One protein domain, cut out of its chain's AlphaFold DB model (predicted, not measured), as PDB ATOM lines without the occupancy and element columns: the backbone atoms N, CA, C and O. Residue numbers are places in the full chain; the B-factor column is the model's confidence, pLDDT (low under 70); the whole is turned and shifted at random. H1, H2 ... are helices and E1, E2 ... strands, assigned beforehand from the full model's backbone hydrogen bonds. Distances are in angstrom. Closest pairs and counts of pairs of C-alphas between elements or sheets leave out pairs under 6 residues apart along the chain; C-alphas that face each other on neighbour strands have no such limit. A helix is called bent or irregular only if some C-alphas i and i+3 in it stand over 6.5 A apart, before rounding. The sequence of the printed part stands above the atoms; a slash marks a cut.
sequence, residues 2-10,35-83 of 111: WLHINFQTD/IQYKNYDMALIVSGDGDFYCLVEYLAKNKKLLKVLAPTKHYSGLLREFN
ATOM      1  N   TRP A   2     113.833  92.973  17.044       34.38
ATOM      2  CA  TRP A   2     113.601  94.121  17.942       34.38
ATOM      3  C   TRP A   2     114.588  94.121  19.111       34.38
ATOM      4  O   TRP A   2     114.605  93.171  19.893       34.38
ATOM      5  N   LEU A   3     115.377  95.188  19.258       42.91
ATOM      6  CA  LEU A   3     116.169  95.414  20.467       42.91
ATOM      7  C   LEU A   3     115.262  96.066  21.522       42.91
ATOM      8  O   LEU A   3     114.840  97.212  21.362       42.91
ATOM      9  N   HIS A   4     114.939  95.322  22.581       46.56
ATOM     10  CA  HIS A   4     114.236  95.854  23.749       46.56
ATOM     11  C   HIS A   4     115.257  96.363  24.760       46.56
ATOM     12  O   HIS A   4     115.966  95.566  25.373       46.56
ATOM     13  N   ILE A   5     115.312  97.681  24.949       53.03
ATOM     14  CA  ILE A   5     116.173  98.301  25.954       53.03
ATOM     15  C   ILE A   5     115.295  98.760  27.118       53.03
ATOM     16  O   ILE A   5     114.602  99.778  27.041       53.03
ATOM     17  N   ASN A   6     115.296  97.970  28.192       45.62
ATOM     18  CA  ASN A   6     114.638  98.324  29.444       45.62
ATOM     19  C   ASN A   6     115.595  99.186  30.272       45.62
ATOM     20  O   ASN A   6     116.585  98.666  30.783       45.62
ATOM     21  N   PHE A   7     115.299 100.478  30.427       49.66
ATOM     22  CA  PHE A   7     116.013 101.304  31.396       49.66
ATOM     23  C   PHE A   7     115.318 101.156  32.742       49.66
ATOM     24  O   PHE A   7     114.177 101.582  32.936       49.66
ATOM     25  N   GLN A   8     115.996 100.505  33.681       38.84
ATOM     26  CA  GLN A   8     115.550 100.487  35.060       38.84
ATOM     27  C   GLN A   8     115.923 101.839  35.665       38.84
ATOM     28  O   GLN A   8     117.085 102.084  35.977       38.84
ATOM     29  N   THR A   9     114.939 102.738  35.765       37.47
ATOM     30  CA  THR A   9     115.129 104.036  36.410       37.47
ATOM     31  C   THR A   9     115.526 103.797  37.849       37.47
ATOM     32  O   THR A   9     114.802 103.216  38.665       37.47
ATOM     33  N   ASP A  10     116.745 104.200  38.146       44.94
ATOM     34  CA  ASP A  10     117.364 103.831  39.382       44.94
ATOM     35  C   ASP A  10     116.900 104.888  40.411       44.94
ATOM     36  O   ASP A  10     117.381 106.015  40.460       44.94
ATOM     37  N   ILE A  35     126.691 100.172  19.429       89.75
ATOM     38  CA  ILE A  35     127.353  98.942  18.960       89.75
ATOM     39  C   ILE A  35     126.368  98.082  18.161       89.75
ATOM     40  O   ILE A  35     126.688  97.608  17.072       89.75
ATOM     41  N   GLN A  36     125.147  97.917  18.669       86.19
ATOM     42  CA  GLN A  36     124.096  97.145  18.008       86.19
ATOM     43  C   GLN A  36     123.375  97.927  16.907       86.19
ATOM     44  O   GLN A  36     122.457  97.389  16.292       86.19
ATOM     45  N   TYR A  37     123.795  99.158  16.602       86.56
ATOM     46  CA  TYR A  37     123.075 100.069  15.714       86.56
ATOM     47  C   TYR A  37     122.740  99.461  14.353       86.56
ATOM     48  O   TYR A  37     121.687  99.749  13.797       86.56
ATOM     49  N   LYS A  38     123.606  98.608  13.795       86.50
ATOM     50  CA  LYS A  38     123.371  97.936  12.503       86.50
ATOM     51  C   LYS A  38     122.566  96.636  12.610       86.50
ATOM     52  O   LYS A  38     122.077  96.159  11.595       86.50
ATOM     53  N   ASN A  39     122.417  96.094  13.815       86.19
ATOM     54  CA  ASN A  39     121.828  94.780  14.075       86.19
ATOM     55  C   ASN A  39     120.334  94.850  14.427       86.19
ATOM     56  O   ASN A  39     119.678  93.813  14.525       86.19
ATOM     57  N   TYR A  40     119.790  96.055  14.608       85.12
ATOM     58  CA  TYR A  40     118.358  96.288  14.766       85.12
ATOM     59  C   TYR A  40     117.816  97.265  13.717       85.12
ATOM     60  O   TYR A  40     118.509  98.163  13.215       85.12
ATOM     61  N   ASP A  41     116.529  97.095  13.430       86.38
ATOM     62  CA  ASP A  41     115.793  97.906  12.463       86.38
ATOM     63  C   ASP A  41     115.343  99.222  13.107       86.38
ATOM     64  O   ASP A  41     115.657 100.310  12.622       86.38
ATOM     65  N   MET A  42     114.669  99.119  14.257       87.50
ATOM     66  CA  MET A  42     114.179 100.251  15.040       87.50
ATOM     67  C   MET A  42     114.359 100.001  16.543       87.50
ATOM     68  O   MET A  42     114.243  98.867  17.011       87.50
ATOM     69  N   ALA A  43     114.617 101.065  17.298       87.38
ATOM     70  CA  ALA A  43     114.857 101.041  18.736       87.38
ATOM     71  C   ALA A  43     113.614 101.471  19.526       87.38
ATOM     72  O   ALA A  43     113.000 102.497  19.227       87.38
ATOM     73  N   LEU A  44     113.276 100.710  20.568       86.94
ATOM     74  CA  LEU A  44     112.256 101.055  21.556       86.94
ATOM     75  C   LEU A  44     112.952 101.377  22.881       86.94
ATOM     76  O   LEU A  44     113.538 100.492  23.504       86.94
ATOM     77  N   ILE A  45     112.892 102.639  23.299       86.44
ATOM     78  CA  ILE A  45     113.549 103.118  24.520       86.44
ATOM     79  C   ILE A  45     112.511 103.204  25.626       86.44
ATOM     80  O   ILE A  45     111.538 103.936  25.489       86.44
ATOM     81  N   VAL A  46     112.704 102.492  26.733       84.44
ATOM     82  CA  VAL A  46     111.809 102.579  27.896       84.44
ATOM     83  C   VAL A  46     112.449 103.449  28.964       84.44
ATOM     84  O   VAL A  46     113.135 102.925  29.828       84.44
ATOM     85  N   SER A  47     112.263 104.767  28.899       81.81
ATOM     86  CA  SER A  47     112.772 105.699  29.910       81.81
ATOM     87  C   SER A  47     111.958 106.993  29.945       81.81
ATOM     88  O   SER A  47     111.359 107.399  28.949       81.81
ATOM     89  N   GLY A  48     111.926 107.640  31.113       75.62
ATOM     90  CA  GLY A  48     111.400 108.998  31.291       75.62
ATOM     91  C   GLY A  48     112.490 110.054  31.503       75.62
ATOM     92  O   GLY A  48     112.157 111.228  31.684       75.62
ATOM     93  N   ASP A  49     113.761 109.642  31.511       77.88
ATOM     94  CA  ASP A  49     114.885 110.514  31.840       77.88
ATOM     95  C   ASP A  49     115.283 111.419  30.665       77.88
ATOM     96  O   ASP A  49     115.296 110.996  29.508       77.88
ATOM     97  N   GLY A  50     115.617 112.670  30.974       76.69
ATOM     98  CA  GLY A  50     116.137 113.629  30.005       76.69
ATOM     99  C   GLY A  50     117.540 113.288  29.512       76.69
ATOM    100  O   GLY A  50     117.898 113.723  28.420       76.69
ATOM    101  N   ASP A  51     118.295 112.474  30.248       81.50
ATOM    102  CA  ASP A  51     119.672 112.104  29.894       81.50
ATOM    103  C   ASP A  51     119.761 111.330  28.564       81.50
ATOM    104  O   ASP A  51     120.746 111.427  27.829       81.50
ATOM    105  N   PHE A  52     118.681 110.650  28.167       83.50
ATOM    106  CA  PHE A  52     118.595 109.953  26.879       83.50
ATOM    107  C   PHE A  52     118.173 110.845  25.712       83.50
ATOM    108  O   PHE A  52     118.077 110.347  24.590       83.50
ATOM    109  N   TYR A  53     117.942 112.145  25.929       85.88
ATOM    110  CA  TYR A  53     117.525 113.076  24.878       85.88
ATOM    111  C   TYR A  53     118.441 112.998  23.650       85.88
ATOM    112  O   TYR A  53     117.956 112.841  22.534       85.88
ATOM    113  N   CYS A  54     119.761 113.015  23.858       87.44
ATOM    114  CA  CYS A  54     120.741 112.959  22.771       87.44
ATOM    115  C   CYS A  54     120.643 111.650  21.965       87.44
ATOM    116  O   CYS A  54     120.656 111.661  20.732       87.44
ATOM    117  N   LEU A  55     120.468 110.513  22.649       89.06
ATOM    118  CA  LEU A  55     120.295 109.211  22.000       89.06
ATOM    119  C   LEU A  55     118.990 109.161  21.193       89.06
ATOM    120  O   LEU A  55     118.986 108.720  20.043       89.06
ATOM    121  N   VAL A  56     117.889 109.626  21.786       88.81
ATOM    122  CA  VAL A  56     116.566 109.677  21.149       88.81
ATOM    123  C   VAL A  56     116.605 110.576  19.914       88.81
ATOM    124  O   VAL A  56     116.146 110.160  18.851       88.81
ATOM    125  N   GLU A  57     117.207 111.762  20.021       90.00
ATOM    126  CA  GLU A  57     117.360 112.704  18.913       90.00
ATOM    127  C   GLU A  57     118.148 112.081  17.756       90.00
ATOM    128  O   GLU A  57     117.720 112.139  16.599       90.00
ATOM    129  N   TYR A  58     119.275 111.434  18.062       91.94
ATOM    130  CA  TYR A  58     120.103 110.767  17.065       91.94
ATOM    131  C   TYR A  58     119.338 109.645  16.351       91.94
ATOM    132  O   TYR A  58     119.341 109.568  15.121       91.94
ATOM    133  N   LEU A  59     118.640 108.787  17.097       90.12
ATOM    134  CA  LEU A  59     117.859 107.692  16.522       90.12
ATOM    135  C   LEU A  59     116.676 108.204  15.692       90.12
ATOM    136  O   LEU A  59     116.397 107.645  14.630       90.12
ATOM    137  N   ALA A  60     116.007 109.273  16.131       89.56
ATOM    138  CA  ALA A  60     114.905 109.894  15.402       89.56
ATOM    139  C   ALA A  60     115.378 110.480  14.063       89.56
ATOM    140  O   ALA A  60     114.802 110.171  13.019       89.56
ATOM    141  N   LYS A  61     116.481 111.242  14.067       90.69
ATOM    142  CA  LYS A  61     117.086 111.817  12.849       90.69
ATOM    143  C   LYS A  61     117.469 110.746  11.829       90.69
ATOM    144  O   LYS A  61     117.293 110.939  10.630       90.69
ATOM    145  N   ASN A  62     117.934 109.592  12.302       90.38
ATOM    146  CA  ASN A  62     118.310 108.470  11.449       90.38
ATOM    147  C   ASN A  62     117.149 107.521  11.091       90.38
ATOM    148  O   ASN A  62     117.392 106.456  10.524       90.38
ATOM    149  N   LYS A  63     115.895 107.866  11.425       89.50
ATOM    150  CA  LYS A  63     114.706 107.010  11.219       89.50
ATOM    151  C   LYS A  63     114.843 105.612  11.846       89.50
ATOM    152  O   LYS A  63     114.273 104.640  11.357       89.50
ATOM    153  N   LYS A  64     115.605 105.522  12.938       90.50
ATOM    154  CA  LYS A  64     115.878 104.302  13.710       90.50
ATOM    155  C   LYS A  64     115.145 104.260  15.045       90.50
ATOM    156  O   LYS A  64     115.278 103.280  15.771       90.50
ATOM    157  N   LEU A  65     114.392 105.294  15.400       89.31
ATOM    158  CA  LEU A  65     113.587 105.317  16.616       89.31
ATOM    159  C   LEU A  65     112.177 104.792  16.329       89.31
ATOM    160  O   LEU A  65     111.474 105.343  15.486       89.31
ATOM    161  N   LEU A  66     111.750 103.765  17.066       88.75
ATOM    162  CA  LEU A  66     110.370 103.289  17.042       88.75
ATOM    163  C   LEU A  66     109.491 104.191  17.910       88.75
ATOM    164  O   LEU A  66     108.610 104.882  17.401       88.75
ATOM    165  N   LYS A  67     109.720 104.153  19.227       87.44
ATOM    166  CA  LYS A  67     108.991 104.903  20.257       87.44
ATOM    167  C   LYS A  67     109.849 105.048  21.515       87.44
ATOM    168  O   LYS A  67     110.790 104.285  21.737       87.44
ATOM    169  N   VAL A  68     109.466 106.002  22.356       87.25
ATOM    170  CA  VAL A  68     109.962 106.171  23.721       87.25
ATOM    171  C   VAL A  68     108.812 105.905  24.684       87.25
ATOM    172  O   VAL A  68     107.782 106.573  24.646       87.25
ATOM    173  N   LEU A  69     108.974 104.907  25.537       85.81
ATOM    174  CA  LEU A  69     108.008 104.511  26.542       85.81
ATOM    175  C   LEU A  69     108.343 105.183  27.875       85.81
ATOM    176  O   LEU A  69     109.265 104.771  28.575       85.81
ATOM    177  N   ALA A  70     107.567 106.202  28.235       85.12
ATOM    178  CA  ALA A  70     107.692 106.884  29.514       85.12
ATOM    179  C   ALA A  70     106.886 106.120  30.586       85.12
ATOM    180  O   ALA A  70     105.654 106.044  30.480       85.12
ATOM    181  N   PRO A  71     107.533 105.563  31.628       76.94
ATOM    182  CA  PRO A  71     106.845 104.792  32.665       76.94
ATOM    183  C   PRO A  71     105.956 105.659  33.568       76.94
ATOM    184  O   PRO A  71     105.008 105.156  34.168       76.94
ATOM    185  N   THR A  72     106.241 106.959  33.665       71.50
ATOM    186  CA  THR A  72     105.542 107.898  34.552       71.50
ATOM    187  C   THR A  72     105.224 109.214  33.851       71.50
ATOM    188  O   THR A  72     105.936 109.630  32.939       71.50
ATOM    189  N   LYS A  73     104.210 109.937  34.348       67.19
ATOM    190  CA  LYS A  73     103.860 111.298  33.896       67.19
ATOM    191  C   LYS A  73     104.996 112.321  34.078       67.19
ATOM    192  O   LYS A  73     105.017 113.331  33.378       67.19
ATOM    193  N   HIS A  74     105.919 112.066  35.004       66.38
ATOM    194  CA  HIS A  74     107.080 112.912  35.282       66.38
ATOM    195  C   HIS A  74     108.253 112.543  34.367       66.38
ATOM    196  O   HIS A  74     109.225 111.951  34.820       66.38
ATOM    197  N   TYR A  75     108.139 112.841  33.073       70.81
ATOM    198  CA  TYR A  75     109.268 112.747  32.145       70.81
ATOM    199  C   TYR A  75     109.837 114.141  31.854       70.81
ATOM    200  O   TYR A  75     109.122 115.143  31.966       70.81
ATOM    201  N   SER A  76     111.127 114.206  31.516       72.69
ATOM    202  CA  SER A  76     111.835 115.478  31.319       72.69
ATOM    203  C   SER A  76     111.196 116.345  30.226       72.69
ATOM    204  O   SER A  76     110.733 115.847  29.198       72.69
ATOM    205  N   GLY A  77     111.202 117.667  30.431       70.88
ATOM    206  CA  GLY A  77     110.671 118.640  29.472       70.88
ATOM    207  C   GLY A  77     111.340 118.560  28.098       70.88
ATOM    208  O   GLY A  77     110.658 118.758  27.100       70.88
ATOM    209  N   LEU A  78     112.619 118.174  28.047       72.25
ATOM    210  CA  LEU A  78     113.379 117.976  26.806       72.25
ATOM    211  C   LEU A  78     112.763 116.893  25.913       72.25
ATOM    212  O   LEU A  78     112.743 117.014  24.694       72.25
ATOM    213  N   LEU A  79     112.177 115.855  26.514       70.50
ATOM    214  CA  LEU A  79     111.516 114.804  25.752       70.50
ATOM    215  C   LEU A  79     110.179 115.274  25.152       70.50
ATOM    216  O   LEU A  79     109.712 114.684  24.183       70.50
ATOM    217  N   ARG A  80     109.557 116.353  25.656       71.44
ATOM    218  CA  ARG A  80     108.263 116.839  25.132       71.44
ATOM    219  C   ARG A  80     108.312 117.216  23.655       71.44
ATOM    220  O   ARG A  80     107.268 117.178  23.010       71.44
ATOM    221  N   GLU A  81     109.477 117.563  23.123       76.88
ATOM    222  CA  GLU A  81     109.635 117.880  21.703       76.88
ATOM    223  C   GLU A  81     109.301 116.667  20.828       76.88
ATOM    224  O   GLU A  81     108.509 116.785  19.895       76.88
ATOM    225  N   PHE A  82     109.727 115.468  21.237       78.56
ATOM    226  CA  PHE A  82     109.404 114.207  20.559       78.56
ATOM    227  C   PHE A  82     107.941 113.774  20.705       78.56
ATOM    228  O   PHE A  82     107.480 112.874  19.999       78.56
ATOM    229  N   ASN A  83     107.184 114.401  21.611       72.81
ATOM    230  CA  ASN A  83     105.746 114.168  21.710       72.81
ATOM    231  C   ASN A  83     104.999 114.759  20.502       72.81
ATOM    232  O   ASN A  83     103.961 114.228  20.116       72.81
TER     233      ASN A  83
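This is residues 2 to 10 and 35 to 83 of the 111 residues of a protein of Candidatus Roizmanbacteria bacterium CG_4_10_14_0_2_um_filter_33_96 (UniProt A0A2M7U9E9). A small sheet of three parallel strands is covered on one face by one helix, H2, which runs along the strands over E2 and E3 and leaves E1 uncovered. H3 sits beside the first residues of H2, 50 to 53, and H1, a short turn, lies off the sheet at the other end of the long axis. The printed part has 58 residues, with three named helices and three named strands in the order E1, H1, E2, H2, E3, H3; the sheet's order is E1, E2, E3, and the class is mixed, helices and strands. The whole is compact, with a radius of gyration of the C-alphas of 11.0 A, and it spans 31 by 22 by 15 A.

Start at E1, residues 3 to 6, an edge strand, and set it beside the inner strand E2, residues 43 to 46: they are parallel at 12 degrees, with N 46 and O 5 at 3.3 A, within hydrogen-bond range. H1, residues 35 to 38, is not on the sheet, and a tight link of 4 residues joins it to E2. On the other side of E2 look for the other edge strand, E3, residues 65 to 70, parallel to E2 at 6 degrees; N 69 and O 45 are 2.7 A apart, and N 66 and O 43 are 2.8 A apart, both within hydrogen-bond range. H2, residues 50 to 61, is on the sheet at a height of 9.8 A, over E2 and E3, and stands at 17 degrees to E3 on the local plane, along the strands. Its closest C-alphas to E3 are those of Leu 59 and Leu 65, 4.9 A apart. E2, H2 and E3 form a strand-helix-strand unit, two parallel neighbour strands with a helix between them in the chain, and its crossover is right-handed. H3, residues 77 to 83, only grazes the sheet with residues 79 to 83; it touches H2 at residues 50 to 53 alone, the same way at a shallow tilt of 29 degrees, with the C-alphas of Gly 50 and Leu 78 closest at 6.1 A. Of the O i to N i+4 pairs, 6 of 8 are within hydrogen-bond range in H2 and 0 of 3 in H3, where 3 of 4 O i to N i+3 pairs are; H1 is too short for an i+4 pair.

Find C-alpha 3 at (116.169, 95.414, 20.467), where E1 begins; it is 9.6 A long. H1, 7.7 A, and H2, 17.3 A, are irregular: C-alphas 35 and 38 are 7.7 A apart, and C-alphas 51 and 54 are 7.3 A apart. E2 measures 9.8 A, and H2 begins at C-alpha 50, (116.137, 113.629, 30.005). E3 runs 14.3 A, and H3, 10.2 A, ends at C-alpha 83, (105.746, 114.168, 21.710).

The C-alphas farthest apart are those of Lys 38 and Lys 73, 31.9 A. Residues 11 to 34 are not printed, and C-alphas 10 and 35 are 23.3 A apart across this cut. Of the links that are printed whole, none is long. The mean pLDDT of the printed part is 76.7, and residues 2 to 10 and 73 to 74 are under 70.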